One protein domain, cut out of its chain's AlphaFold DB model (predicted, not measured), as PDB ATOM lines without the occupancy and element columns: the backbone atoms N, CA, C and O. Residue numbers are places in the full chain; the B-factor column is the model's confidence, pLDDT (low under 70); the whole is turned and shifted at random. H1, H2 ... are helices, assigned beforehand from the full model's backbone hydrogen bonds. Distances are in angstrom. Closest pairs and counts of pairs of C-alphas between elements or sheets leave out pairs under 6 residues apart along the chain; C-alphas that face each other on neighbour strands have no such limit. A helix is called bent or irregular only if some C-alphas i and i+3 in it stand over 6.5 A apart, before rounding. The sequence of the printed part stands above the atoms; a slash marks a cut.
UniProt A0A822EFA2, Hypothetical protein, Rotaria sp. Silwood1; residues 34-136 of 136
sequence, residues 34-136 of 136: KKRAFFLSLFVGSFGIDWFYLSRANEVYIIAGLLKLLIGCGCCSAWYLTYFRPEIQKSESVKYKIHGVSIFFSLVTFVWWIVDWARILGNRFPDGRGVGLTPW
ATOM      1  N   LYS A  34     101.537  25.184  88.404       95.00
ATOM      2  CA  LYS A  34     100.107  24.849  88.318       95.00
ATOM      3  C   LYS A  34      99.264  25.676  89.282       95.00
ATOM      4  O   LYS A  34      98.225  26.197  88.897       95.00
ATOM      5  N   LYS A  35      99.756  25.866  90.509       94.94
ATOM      6  CA  LYS A  35      99.095  26.686  91.530       94.94
ATOM      7  C   LYS A  35      98.898  28.123  91.062       94.94
ATOM      8  O   LYS A  35      97.797  28.651  91.169       94.94
ATOM      9  N   ARG A  36      99.944  28.744  90.509       95.25
ATOM     10  CA  ARG A  36      99.854  30.118  89.990       95.25
ATOM     11  C   ARG A  36      98.927  30.198  88.781       95.25
ATOM     12  O   ARG A  36      98.082  31.081  88.756       95.25
ATOM     13  N   ALA A  37      99.046  29.266  87.834       95.56
ATOM     14  CA  ALA A  37      98.161  29.210  86.671       95.56
ATOM     15  C   ALA A  37      96.687  29.093  87.091       95.56
ATOM     16  O   ALA A  37      95.850  29.836  86.588       95.56
ATOM     17  N   PHE A  38      96.382  28.228  88.064       95.94
ATOM     18  CA  PHE A  38      95.025  28.062  88.580       95.94
ATOM     19  C   PHE A  38      94.495  29.336  89.239       95.94
ATOM     20  O   PHE A  38      93.401  29.767  88.902       95.94
ATOM     21  N   PHE A  39      95.261  29.981  90.124       96.12
ATOM     22  CA  PHE A  39      94.804  31.220  90.763       96.12
ATOM     23  C   PHE A  39      94.653  32.382  89.778       96.12
ATOM     24  O   PHE A  39      93.708  33.159  89.900       96.12
ATOM     25  N   LEU A  40      95.534  32.482  88.778       95.75
ATOM     26  CA  LEU A  40      95.373  33.453  87.697       95.75
ATOM     27  C   LEU A  40      94.091  33.178  86.910       95.75
ATOM     28  O   LEU A  40      93.311  34.096  86.690       95.75
ATOM     29  N   SER A  41      93.825  31.919  86.559       94.44
ATOM     30  CA  SER A  41      92.594  31.542  85.862       94.44
ATOM     31  C   SER A  41      91.341  31.784  86.718       94.44
ATOM     32  O   SER A  41      90.324  32.270  86.226       94.44
ATOM     33  N   LEU A  42      91.420  31.521  88.024       93.94
ATOM     34  CA  LEU A  42      90.318  31.682  88.972       93.94
ATOM     35  C   LEU A  42      89.895  33.146  89.129       93.94
ATOM     36  O   LEU A  42      88.709  33.445  89.040       93.94
ATOM     37  N   PHE A  43      90.850  34.050  89.358       93.44
ATOM     38  CA  PHE A  43      90.534  35.449  89.666       93.44
ATOM     39  C   PHE A  43      90.462  36.349  88.435       93.44
ATOM     40  O   PHE A  43      89.696  37.307  88.418       93.44
ATOM     41  N   VAL A  44      91.270  36.066  87.412       91.75
ATOM     42  CA  VAL A  44      91.451  36.952  86.252       91.75
ATOM     43  C   VAL A  44      91.497  36.195  84.918       91.75
ATOM     44  O   VAL A  44      91.818  36.774  83.880       91.75
ATOM     45  N   GLY A  45      91.133  34.907  84.905       86.25
ATOM     46  CA  GLY A  45      91.111  34.074  83.695       86.25
ATOM     47  C   GLY A  45      90.052  34.491  82.681       86.25
ATOM     48  O   GLY A  45      90.207  34.243  81.486       86.25
ATOM     49  N   SER A  46      89.012  35.202  83.123       86.25
ATOM     50  CA  SER A  46      88.014  35.826  82.246       86.25
ATOM     51  C   SER A  46      88.650  36.809  81.256       86.25
ATOM     52  O   SER A  46      88.142  36.986  80.155       86.25
ATOM     53  N   PHE A  47      89.787  37.409  81.628       90.12
ATOM     54  CA  PHE A  47      90.565  38.327  80.792       90.12
ATOM     55  C   PHE A  47      91.690  37.629  80.007       90.12
ATOM     56  O   PHE A  47      92.478  38.297  79.344       90.12
ATOM     57  N   GLY A  48      91.809  36.298  80.095       91.38
ATOM     58  CA  GLY A  48      92.830  35.518  79.384       91.38
ATOM     59  C   GLY A  48      94.244  35.593  79.974       91.38
ATOM     60  O   GLY A  48      95.208  35.216  79.309       91.38
ATOM     61  N   ILE A  49      94.406  36.071  81.214       93.56
ATOM     62  CA  ILE A  49      95.726  36.225  81.862       93.56
ATOM     63  C   ILE A  49      96.442  34.882  82.063       93.56
ATOM     64  O   ILE A  49      97.670  34.810  81.986       93.56
ATOM     65  N   ASP A  50      95.694  33.808  82.281       93.81
ATOM     66  CA  ASP A  50      96.209  32.441  82.343       93.81
ATOM     67  C   ASP A  50      96.849  31.991  81.021       93.81
ATOM     68  O   ASP A  50      97.951  31.437  81.036       93.81
ATOM     69  N   TRP A  51      96.242  32.314  79.879       96.00
ATOM     70  CA  TRP A  51      96.840  32.060  78.562       96.00
ATOM     71  C   TRP A  51      98.118  32.872  78.343       96.00
ATOM     72  O   TRP A  51      99.121  32.320  77.888       96.00
ATOM     73  N   PHE A  52      98.136  34.149  78.736       95.31
ATOM     74  CA  PHE A  52      99.350  34.969  78.658       95.31
ATOM     75  C   PHE A  52     100.469  34.437  79.561       95.31
ATOM     76  O   PHE A  52     101.621  34.361  79.129       95.31
ATOM     77  N   TYR A  53     100.142  34.004  80.781       95.25
ATOM     78  CA  TYR A  53     101.098  33.393  81.709       95.25
ATOM     79  C   TYR A  53     101.743  32.123  81.132       95.25
ATOM     80  O   TYR A  53     102.959  31.914  81.271       95.25
ATOM     81  N   LEU A  54     100.935  31.296  80.461       94.94
ATOM     82  CA  LEU A  54     101.374  30.062  79.813       94.94
ATOM     83  C   LEU A  54     102.035  30.290  78.452       94.94
ATOM     84  O   LEU A  54     102.757  29.411  77.995       94.94
ATOM     85  N   SER A  55     101.871  31.460  77.836       94.38
ATOM     86  CA  SER A  55     102.248  31.680  76.438       94.38
ATOM     87  C   SER A  55     103.701  31.385  76.099       94.38
ATOM     88  O   SER A  55     103.949  30.798  75.060       94.38
ATOM     89  N   ARG A  56     104.679  31.770  76.929       90.44
ATOM     90  CA  ARG A  56     106.117  31.568  76.631       90.44
ATOM     91  C   ARG A  56     106.528  32.054  75.222       90.44
ATOM     92  O   ARG A  56     107.405  31.452  74.612       90.44
ATOM     93  N   ALA A  57     105.913  33.141  74.743       88.06
ATOM     94  CA  ALA A  57     106.051  33.671  73.378       88.06
ATOM     95  C   ALA A  57     105.469  32.783  72.254       88.06
ATOM     96  O   ALA A  57     105.760  32.995  71.084       88.06
ATOM     97  N   ASN A  58     104.615  31.815  72.589       93.94
ATOM     98  CA  ASN A  58     103.816  31.063  71.630       93.94
ATOM     99  C   ASN A  58     102.614  31.897  71.168       93.94
ATOM    100  O   ASN A  58     101.789  32.333  71.979       93.94
ATOM    101  N   GLU A  59     102.506  32.077  69.856       94.81
ATOM    102  CA  GLU A  59     101.486  32.904  69.210       94.81
ATOM    103  C   GLU A  59     100.063  32.423  69.497       94.81
ATOM    104  O   GLU A  59      99.192  33.239  69.786       94.81
ATOM    105  N   VAL A  60      99.822  31.107  69.511       94.00
ATOM    106  CA  VAL A  60      98.484  30.535  69.746       94.00
ATOM    107  C   VAL A  60      97.963  30.937  71.120       94.00
ATOM    108  O   VAL A  60      96.796  31.296  71.272       94.00
ATOM    109  N   TYR A  61      98.839  30.930  72.123       94.88
ATOM    110  CA  TYR A  61      98.463  31.320  73.476       94.88
ATOM    111  C   TYR A  61      98.212  32.821  73.589       94.88
ATOM    112  O   TYR A  61      97.273  33.233  74.267       94.88
ATOM    113  N   ILE A  62      99.027  33.634  72.915       95.19
ATOM    114  CA  ILE A  62      98.849  35.090  72.877       95.19
ATOM    115  C   ILE A  62      97.517  35.435  72.205       95.19
ATOM    116  O   ILE A  62      96.737  36.211  72.755       95.19
ATOM    117  N   ILE A  63      97.221  34.820  71.058       95.94
ATOM    118  CA  ILE A  63      95.980  35.036  70.307       95.94
ATOM    119  C   ILE A  63      94.769  34.588  71.128       95.94
ATOM    120  O   ILE A  63      93.796  35.331  71.225       95.94
ATOM    121  N   ALA A  64      94.823  33.417  71.765       94.50
ATOM    122  CA  ALA A  64      93.735  32.941  72.617       94.50
ATOM    123  C   ALA A  64      93.509  33.851  73.838       94.50
ATOM    124  O   ALA A  64      92.361  34.144  74.177       94.50
ATOM    125  N   GLY A  65      94.583  34.351  74.457       94.00
ATOM    126  CA  GLY A  65      94.508  35.345  75.529       94.00
ATOM    127  C   GLY A  65      93.865  36.657  75.068       94.00
ATOM    128  O   GLY A  65      92.954  37.157  75.726       94.00
ATOM    129  N   LEU A  66      94.266  37.181  73.905       94.75
ATOM    130  CA  LEU A  66      93.672  38.387  73.310       94.75
ATOM    131  C   LEU A  66      92.201  38.185  72.946       94.75
ATOM    132  O   LEU A  66      91.379  39.061  73.200       94.75
ATOM    133  N   LEU A  67      91.850  37.026  72.390       93.69
ATOM    134  CA  LEU A  67      90.470  36.697  72.051       93.69
ATOM    135  C   LEU A  67      89.596  36.658  73.308       93.69
ATOM    136  O   LEU A  67      88.523  37.258  73.325       93.69
ATOM    137  N   LYS A  68      90.082  36.036  74.390       91.75
ATOM    138  CA  LYS A  68      89.409  36.080  75.693       91.75
ATOM    139  C   LYS A  68      89.265  37.495  76.228       91.75
ATOM    140  O   LYS A  68      88.188  37.841  76.699       91.75
ATOM    141  N   LEU A  69      90.306  38.315  76.126       91.69
ATOM    142  CA  LEU A  69      90.255  39.707  76.562       91.69
ATOM    143  C   LEU A  69      89.196  40.502  75.784       91.69
ATOM    144  O   LEU A  69      88.418  41.231  76.391       91.69
ATOM    145  N   LEU A  70      89.124  40.341  74.462       89.75
ATOM    146  CA  LEU A  70      88.148  41.037  73.617       89.75
ATOM    147  C   LEU A  70      86.711  40.585  73.902       89.75
ATOM    148  O   LEU A  70      85.828  41.427  74.068       89.75
ATOM    149  N   ILE A  71      86.474  39.274  74.002       87.31
ATOM    150  CA  ILE A  71      85.142  38.725  74.302       87.31
ATOM    151  C   ILE A  71      84.732  39.075  75.743       87.31
ATOM    152  O   ILE A  71      83.598  39.492  75.982       87.31
ATOM    153  N   GLY A  72      85.662  38.963  76.693       83.94
ATOM    154  CA  GLY A  72      85.469  39.304  78.100       83.94
ATOM    155  C   GLY A  72      85.176  40.789  78.306       83.94
ATOM    156  O   GLY A  72      84.215  41.133  78.980       83.94
ATOM    157  N   CYS A  73      85.910  41.697  77.663       80.88
ATOM    158  CA  CYS A  73      85.595  43.130  77.710       80.88
ATOM    159  C   CYS A  73      84.286  43.474  76.975       80.88
ATOM    160  O   CYS A  73      83.605  44.436  77.342       80.88
ATOM    161  N   GLY A  74      83.904  42.680  75.969       72.06
ATOM    162  CA  GLY A  74      82.639  42.804  75.245       72.06
ATOM    163  C   GLY A  74      81.396  42.665  76.132       72.06
ATOM    164  O   GLY A  74      80.381  43.315  75.873       72.06
ATOM    165  N   CYS A  75      81.463  41.880  77.215       70.69
ATOM    166  CA  CYS A  75      80.332  41.761  78.139       70.69
ATOM    167  C   CYS A  75      80.141  43.033  78.982       70.69
ATOM    168  O   CYS A  75      79.004  43.439  79.207       70.69
ATOM    169  N   CYS A  76      81.219  43.727  79.360       69.25
ATOM    170  CA  CYS A  76      81.148  44.982  80.114       69.25
ATOM    171  C   CYS A  76      80.766  46.183  79.231       69.25
ATOM    172  O   CYS A  76      80.065  47.092  79.681       69.25
ATOM    173  N   SER A  77      81.192  46.194  77.964       67.81
ATOM    174  CA  SER A  77      80.912  47.304  77.046       67.81
ATOM    175  C   SER A  77      79.452  47.348  76.589       67.81
ATOM    176  O   SER A  77      78.913  48.437  76.411       67.81
ATOM    177  N   ALA A  78      78.772  46.201  76.478       67.81
ATOM    178  CA  ALA A  78      77.336  46.159  76.194       67.81
ATOM    179  C   ALA A  78      76.517  46.878  77.284       67.81
ATOM    180  O   ALA A  78      75.641  47.681  76.968       67.81
ATOM    181  N   TRP A  79      76.867  46.663  78.556       66.88
ATOM    182  CA  TRP A  79      76.235  47.328  79.700       66.88
ATOM    183  C   TRP A  79      76.554  48.825  79.724       66.88
ATOM    184  O   TRP A  79      75.658  49.650  79.909       66.88
ATOM    185  N   TYR A  80      77.812  49.183  79.448       69.06
ATOM    186  CA  TYR A  80      78.241  50.576  79.324       69.06
ATOM    187  C   TYR A  80      77.471  51.320  78.223       69.06
ATOM    188  O   TYR A  80      76.957  52.409  78.462       69.06
ATOM    189  N   LEU A  81      77.321  50.721  77.036       66.69
ATOM    190  CA  LEU A  81      76.564  51.310  75.928       66.69
ATOM    191  C   LEU A  81      75.081  51.479  76.276       66.69
ATOM    192  O   LEU A  81      74.503  52.513  75.945       66.69
ATOM    193  N   THR A  82      74.472  50.522  76.984       66.38
ATOM    194  CA  THR A  82      73.079  50.667  77.439       66.38
ATOM    195  C   THR A  82      72.900  51.728  78.524       66.38
ATOM    196  O   THR A  82      71.855  52.368  78.555       66.38
ATOM    197  N   TYR A  83      73.900  51.942  79.386       68.88
ATOM    198  CA  TYR A  83      73.825  52.908  80.488       68.88
ATOM    199  C   TYR A  83      74.148  54.344  80.041       68.88
ATOM    200  O   TYR A  83      73.469  55.285  80.441       68.88
ATOM    201  N   PHE A  84      75.157  54.527  79.181       68.75
ATOM    202  CA  PHE A  84      75.665  55.851  78.793       68.75
ATOM    203  C   PHE A  84      75.077  56.418  77.492       68.75
ATOM    204  O   PHE A  84      75.252  57.606  77.221       68.75
ATOM    205  N   ARG A  85      74.383  55.618  76.667       71.50
ATOM    206  CA  ARG A  85      73.747  56.079  75.411       71.50
ATOM    207  C   ARG A  85      72.236  55.788  75.401       71.50
ATOM    208  O   ARG A  85      71.774  54.986  74.585       71.50
ATOM    209  N   PRO A  86      71.435  56.464  76.248       66.56
ATOM    210  CA  PRO A  86      69.983  56.251  76.321       66.56
ATOM    211  C   PRO A  86      69.249  56.554  74.999       66.56
ATOM    212  O   PRO A  86      68.179  56.008  74.745       66.56
ATOM    213  N   GLU A  87      69.835  57.360  74.107       69.56
ATOM    214  CA  GLU A  87      69.276  57.671  72.780       69.56
ATOM    215  C   GLU A  87      69.153  56.459  71.845       69.56
ATOM    216  O   GLU A  87      68.214  56.392  71.050       69.56
ATOM    217  N   ILE A  88      70.041  55.465  71.964       64.38
ATOM    218  CA  ILE A  88      70.007  54.244  71.137       64.38
ATOM    219  C   ILE A  88      68.860  53.309  71.584       64.38
ATOM    220  O   ILE A  88      68.399  52.456  70.825       64.38
ATOM    221  N   GLN A  89      68.331  53.503  72.799       61.94
ATOM    222  CA  GLN A  89      67.316  52.650  73.420       61.94
ATOM    223  C   GLN A  89      65.856  53.027  73.113       61.94
ATOM    224  O   GLN A  89      64.950  52.448  73.711       61.94
ATOM    225  N   LYS A  90      65.562  53.932  72.170       69.00
ATOM    226  CA  LYS A  90      64.156  54.248  71.835       69.00
ATOM    227  C   LYS A  90      63.372  53.076  71.228       69.00
ATOM    228  O   LYS A  90      62.148  53.085  71.273       69.00
ATOM    229  N   SER A  91      64.053  52.069  70.679       79.19
ATOM    230  CA  SER A  91      63.413  50.877  70.124       79.19
ATOM    231  C   SER A  91      63.536  49.691  71.079       79.19
ATOM    232  O   SER A  91      64.637  49.184  71.309       79.19
ATOM    233  N   GLU A  92      62.395  49.182  71.554       81.25
ATOM    234  CA  GLU A  92      62.311  47.901  72.276       81.25
ATOM    235  C   GLU A  92      62.977  46.767  71.486       81.25
ATOM    236  O   GLU A  92      63.574  45.860  72.067       81.25
ATOM    237  N   SER A  93      62.980  46.871  70.148       83.19
ATOM    238  CA  SER A  93      63.616  45.861  69.316       83.19
ATOM    239  C   SER A  93      65.134  45.812  69.401       83.19
ATOM    240  O   SER A  93      65.748  44.765  69.209       83.19
ATOM    241  N   VAL A  94      65.763  46.948  69.679       82.12
ATOM    242  CA  VAL A  94      67.221  47.047  69.785       82.12
ATOM    243  C   VAL A  94      67.684  46.573  71.165       82.12
ATOM    244  O   VAL A  94      68.711  45.903  71.266       82.12
ATOM    245  N   LYS A  95      66.888  46.821  72.215       80.25
ATOM    246  CA  LYS A  95      67.181  46.381  73.588       80.25
ATOM    247  C   LYS A  95      67.310  44.864  73.701       80.25
ATOM    248  O   LYS A  95      68.329  44.388  74.198       80.25
ATOM    249  N   TYR A  96      66.323  44.103  73.212       83.50
ATOM    250  CA  TYR A  96      66.374  42.640  73.313       83.50
ATOM    251  C   TYR A  96      67.541  42.048  72.515       83.50
ATOM    252  O   TYR A  96      68.147  41.077  72.961       83.50
ATOM    253  N   LYS A  97      67.899  42.646  71.366       86.19
ATOM    254  CA  LYS A  97      69.037  42.190  70.552       86.19
ATOM    255  C   LYS A  97      70.353  42.380  71.293       86.19
ATOM    256  O   LYS A  97      71.131  41.437  71.383       86.19
ATOM    257  N   ILE A  98      70.584  43.564  71.864       82.94
ATOM    258  CA  ILE A  98      71.805  43.851  72.631       82.94
ATOM    259  C   ILE A  98      71.895  42.933  73.855       82.94
ATOM    260  O   ILE A  98      72.946  42.341  74.101       82.94
ATOM    261  N   HIS A  99      70.792  42.768  74.590       83.31
ATOM    262  CA  HIS A  99      70.773  41.917  75.777       83.31
ATOM    263  C   HIS A  99      71.006  40.441  75.417       83.31
ATOM    264  O   HIS A  99      71.836  39.785  76.041       83.31
ATOM    265  N   GLY A 100      70.360  39.939  74.360       86.62
ATOM    266  CA  GLY A 100      70.566  38.575  73.867       86.62
ATOM    267  C   GLY A 100      72.012  38.310  73.440       86.62
ATOM    268  O   GLY A 100      72.587  37.290  73.816       86.62
ATOM    269  N   VAL A 101      72.634  39.255  72.727       85.75
ATOM    270  CA  VAL A 101      74.051  39.168  72.331       85.75
ATOM    271  C   VAL A 101      74.976  39.177  73.556       85.75
ATOM    272  O   VAL A 101      75.897  38.365  73.635       85.75
ATOM    273  N   SER A 102      74.714  40.041  74.540       85.69
ATOM    274  CA  SER A 102      75.493  40.101  75.787       85.69
ATOM    275  C   SER A 102      75.412  38.795  76.586       85.69
ATOM    276  O   SER A 102      76.444  38.285  77.034       85.69
ATOM    277  N   ILE A 103      74.213  38.214  76.714       87.62
ATOM    278  CA  ILE A 103      74.002  36.922  77.385       87.62
ATOM    279  C   ILE A 103      74.773  35.819  76.658       87.62
ATOM    280  O   ILE A 103      75.495  35.056  77.299       87.62
ATOM    281  N   PHE A 104      74.678  35.762  75.328       89.81
ATOM    282  CA  PHE A 104      75.383  34.765  74.525       89.81
ATOM    283  C   PHE A 104      76.901  34.810  74.747       89.81
ATOM    284  O   PHE A 104      77.500  33.794  75.098       89.81
ATOM    285  N   PHE A 105      77.525  35.986  74.622       87.19
ATOM    286  CA  PHE A 105      78.967  36.123  74.857       87.19
ATOM    287  C   PHE A 105      79.359  35.807  76.303       87.19
ATOM    288  O   PHE A 105      80.398  35.190  76.531       87.19
ATOM    289  N   SER A 106      78.517  36.157  77.278       87.31
ATOM    290  CA  SER A 106      78.760  35.831  78.689       87.31
ATOM    291  C   SER A 106      78.764  34.320  78.932       87.31
ATOM    292  O   SER A 106      79.653  33.816  79.617       87.31
ATOM    293  N   LEU A 107      77.828  33.581  78.327       90.56
ATOM    294  CA  LEU A 107      77.783  32.118  78.410       90.56
ATOM    295  C   LEU A 107      79.003  31.473  77.747       90.56
ATOM    296  O   LEU A 107      79.607  30.574  78.330       90.56
ATOM    297  N   VAL A 108      79.405  31.952  76.567       91.69
ATOM    298  CA  VAL A 108      80.601  31.455  75.869       91.69
ATOM    299  C   VAL A 108      81.857  31.669  76.721       91.69
ATOM    300  O   VAL A 108      82.631  30.731  76.917       91.69
ATOM    301  N   THR A 109      82.038  32.866  77.283       90.75
ATOM    302  CA  THR A 109      83.168  33.175  78.173       90.75
ATOM    303  C   THR A 109      83.147  32.316  79.430       90.75
ATOM    304  O   THR A 109      84.190  31.801  79.832       90.75
ATOM    305  N   PHE A 110      81.972  32.115  80.031       91.69
ATOM    306  CA  PHE A 110      81.817  31.281  81.219       91.69
ATOM    307  C   PHE A 110      82.190  29.820  80.945       91.69
ATOM    308  O   PHE A 110      82.971  29.231  81.690       91.69
ATOM    309  N   VAL A 111      81.706  29.246  79.841       94.56
ATOM    310  CA  VAL A 111      82.066  27.878  79.437       94.56
ATOM    311  C   VAL A 111      83.568  27.770  79.192       94.56
ATOM    312  O   VAL A 111      84.206  26.849  79.704       94.56
ATOM    313  N   TRP A 112      84.160  28.720  78.464       94.88
ATOM    314  CA  TRP A 112      85.601  28.718  78.211       94.88
ATOM    315  C   TRP A 112      86.403  28.826  79.518       94.88
ATOM    316  O   TRP A 112      87.388  28.120  79.712       94.88
ATOM    317  N   TRP A 113      85.968  29.654  80.460       94.06
ATOM    318  CA  TRP A 113      86.595  29.773  81.775       94.06
ATOM    319  C   TRP A 113      86.584  28.452  82.564       94.06
ATOM    320  O   TRP A 113      87.630  28.028  83.056       94.06
ATOM    321  N   ILE A 114      85.458  27.733  82.589       95.56
ATOM    322  CA  ILE A 114      85.379  26.402  83.221       95.56
ATOM    323  C   ILE A 114      86.276  25.378  82.506       95.56
ATOM    324  O   ILE A 114      86.944  24.570  83.158       95.56
ATOM    325  N   VAL A 115      86.334  25.410  81.171       96.19
ATOM    326  CA  VAL A 115      87.215  24.527  80.388       96.19
ATOM    327  C   VAL A 115      88.684  24.759  80.742       96.19
ATOM    328  O   VAL A 115      89.448  23.799  80.850       96.19
ATOM    329  N   ASP A 116      89.104  26.002  80.963       94.69
ATOM    330  CA  ASP A 116      90.477  26.307  81.376       94.69
ATOM    331  C   ASP A 116      90.800  25.695  82.728       94.69
ATOM    332  O   ASP A 116      91.834  25.045  82.873       94.69
ATOM    333  N   TRP A 117      89.886  25.799  83.686       95.06
ATOM    334  CA  TRP A 117      90.062  25.172  84.990       95.06
ATOM    335  C   TRP A 117      90.220  23.666  84.874       95.06
ATOM    336  O   TRP A 117      91.170  23.109  85.424       95.06
ATOM    337  N   ALA A 118      89.340  23.014  84.113       96.69
ATOM    338  CA  ALA A 118      89.418  21.579  83.877       96.69
ATOM    339  C   ALA A 118      90.764  21.187  83.243       96.69
ATOM    340  O   ALA A 118      91.382  20.205  83.661       96.69
ATOM    341  N   ARG A 119      91.271  21.980  82.289       95.62
ATOM    342  CA  ARG A 119      92.573  21.740  81.647       95.62
ATOM    343  C   ARG A 119      93.749  21.941  82.608       95.62
ATOM    344  O   ARG A 119      94.641  21.091  82.631       95.62
ATOM    345  N   ILE A 120      93.745  22.998  83.427       95.19
ATOM    346  CA  ILE A 120      94.791  23.248  84.439       95.19
ATOM    347  C   ILE A 120      94.777  22.132  85.482       95.19
ATOM    348  O   ILE A 120      95.805  21.498  85.730       95.19
ATOM    349  N   LEU A 121      93.614  21.847  86.075       94.00
ATOM    350  CA  LEU A 121      93.451  20.816  87.100       94.00
ATOM    351  C   LEU A 121      93.803  19.424  86.564       94.00
ATOM    352  O   LEU A 121      94.470  18.663  87.267       94.00
ATOM    353  N   GLY A 122      93.455  19.129  85.311       94.94
ATOM    354  CA  GLY A 122      93.758  17.867  84.637       94.94
ATOM    355  C   GLY A 122      95.184  17.727  84.096       94.94
ATOM    356  O   GLY A 122      95.465  16.714  83.464       94.94
ATOM    357  N   ASN A 123      96.079  18.709  84.293       90.81
ATOM    358  CA  ASN A 123      97.421  18.740  83.679       90.81
ATOM    359  C   ASN A 123      97.404  18.616  82.140       90.81
ATOM    360  O   ASN A 123      98.389  18.205  81.537       90.81
ATOM    361  N   ARG A 124      96.293  18.992  81.494       92.56
ATOM    362  CA  ARG A 124      96.138  18.998  80.027       92.56
ATOM    363  C   ARG A 124      96.336  20.387  79.426       92.56
ATOM    364  O   ARG A 124      95.952  20.625  78.285       92.56
ATOM    365  N   PHE A 125      96.896  21.308  80.207       93.44
ATOM    366  CA  PHE A 125      97.247  22.649  79.763       93.44
ATOM    367  C   PHE A 125      98.765  22.835  79.848       93.44
ATOM    368  O   PHE A 125      99.258  23.334  80.866       93.44
ATOM    369  N   PRO A 126      99.522  22.360  78.842       93.69
ATOM    370  CA  PRO A 126     100.946  22.642  78.785       93.69
ATOM    371  C   PRO A 126     101.172  24.149  78.630       93.69
ATOM    372  O   PRO A 126     100.251  24.913  78.343       93.69
ATOM    373  N   ASP A 127     102.402  24.590  78.841       93.62
ATOM    374  CA  ASP A 127     102.787  25.933  78.432       93.62
ATOM    375  C   ASP A 127     103.026  26.010  76.914       93.62
ATOM    376  O   ASP A 127     102.918  25.024  76.181       93.62
ATOM    377  N   GLY A 128     103.348  27.200  76.412       92.69
ATOM    378  CA  GLY A 128     103.564  27.442  74.988       92.69
ATOM    379  C   GLY A 128     104.766  26.722  74.376       92.69
ATOM    380  O   GLY A 128     104.936  26.784  73.159       92.69
ATOM    381  N   ARG A 129     105.582  26.025  75.179       90.50
ATOM    382  CA  ARG A 129     106.625  25.111  74.693       90.50
ATOM    383  C   ARG A 129     106.211  23.639  74.764       90.50
ATOM    384  O   ARG A 129     107.046  22.770  74.555       90.50
ATOM    385  N   GLY A 130     104.944  23.351  75.065       90.62
ATOM    386  CA  GLY A 130     104.433  21.985  75.175       90.62
ATOM    387  C   GLY A 130     104.773  21.303  76.500       90.62
ATOM    388  O   GLY A 130     104.447  20.134  76.684       90.62
ATOM    389  N   VAL A 131     105.384  22.017  77.452       91.38
ATOM    390  CA  VAL A 131     105.838  21.427  78.711       91.38
ATOM    391  C   VAL A 131     104.739  21.511  79.770       91.38
ATOM    392  O   VAL A 131     104.111  22.552  79.971       91.38
ATOM    393  N   GLY A 132     104.512  20.403  80.481       92.06
ATOM    394  CA  GLY A 132     103.538  20.327  81.570       92.06
ATOM    395  C   GLY A 132     103.869  21.236  82.762       92.06
ATOM    396  O   GLY A 132     105.020  21.609  83.002       92.06
ATOM    397  N   LEU A 133     102.843  21.572  83.544       93.56
ATOM    398  CA  LEU A 133     102.971  22.407  84.742       93.56
ATOM    399  C   LEU A 133     103.533  21.618  85.928       93.56
ATOM    400  O   LEU A 133     103.308  20.414  86.053       93.56
ATOM    401  N   THR A 134     104.199  22.311  86.853       93.25
ATOM    402  CA  THR A 134     104.694  21.674  88.081       93.25
ATOM    403  C   THR A 134     103.536  21.192  88.958       93.25
ATOM    404  O   THR A 134     102.600  21.967  89.183       93.25
ATOM    405  N   PRO A 135     103.612  19.986  89.544       87.62
ATOM    406  CA  PRO A 135     102.626  19.510  90.512       87.62
ATOM    407  C   PRO A 135     102.607  20.361  91.798       87.62
ATOM    408  O   PRO A 135     103.558  21.099  92.079       87.62
ATOM    409  N   TRP A 136     101.497  20.261  92.543       85.44
ATOM    410  CA  TRP A 136     101.160  21.071  93.726       85.44
ATOM    411  C   TRP A 136     102.189  21.002  94.850       85.44
ATOM    412  O   TRP A 136     102.625  19.885  95.204       85.44
TER     413      TRP A 136
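This is residues 34 to 136 of the 136 residues of the protein "Hypothetical protein" of Rotaria sp. Silwood1 (UniProt A0A822EFA2). The model is a rod built on two long helices, H3 and H5, which run opposite ways, touch along residues 68 to 78 of H3 and 98 to 109 of H5, and spread apart from there toward both ends of the rod, the end with H1 and H2 being the thicker one. At that thicker end H1 packs alongside the later part of H5, and H2 folds back on the start of H3; at the thin end the short H4 makes the turn from H3 into H5, and residues 83 to 88 stick out. An unnamed tail, residues 122 to 136, lies at the thick end. The printed part has 103 residues with five named helices in the order H1 to H5 and no named strand, class all helix. It is loose, with a radius of gyration of the C-alphas of 16.8 A, and spans 54 by 23 by 17 A.

Begin with the longest helix, H5, residues 92 to 121. With residues 98 to 109 alone it touches H3, residues 59 to 84; look at the closest C-alphas, Cys 75 and Ser 102, 5.6 A apart. The two run opposite ways at a shallow tilt of 34 degrees, only just short of steep, and H3 has a kink of 30 degrees near residue 76. With residues 109 to 121 alone H5 touches H1, residues 34 to 47, opposite ways at a shallow tilt of 6 degrees; their closest C-alphas are Ser 46 and Trp 113, 6.2 A apart. H1 is irregular: C-alphas 43 and 46 are 7.8 A apart. H1 touches H3 with residues 46 to 47 alone, closest at the C-alphas of Phe 47 and Leu 69, 4.5 A apart, at a steep tilt of 39 degrees. H2, residues 49 to 55, and H3 form a helical hairpin, at a shallow tilt of 17 degrees; the closest C-alphas, Ser 55 and Tyr 61, are 4.8 A apart. H2 also touches H1 at a steep tilt of 56 degrees, with the C-alphas of Ser 41 and Asp 50 closest at 5.1 A, and H2 and H5 are near each other. H4, residues 86 to 90, is close to H3 but not clearly touching it, and is apart from H1 and H2. Each O i to N i+4 pair of H2 is within hydrogen-bond range, against 8 of 10 in H1, 20 of 22 in H3, 25 of 26 in H5 and 0 of 1 in H4, where 1 of 2 O i to N i+3 pairs is.

Find C-alpha 92 at (62.311, 47.901, 72.276); from there H5 runs 43.9 A to C-alpha 121 at (93.451, 20.816, 87.100). H3 runs 35.8 A from C-alpha 59 at (101.486, 32.904, 69.210), and H1 runs 18.1 A.

The C-alphas of Lys 90 and Pro 135, the two farthest apart, are 55.1 A from each other. The printed part has no cut, and the four links between helices are tight. Look for pLDDT under 70 at residues 76 to 84 and 86 to 90; the mean of the printed part is 87.4.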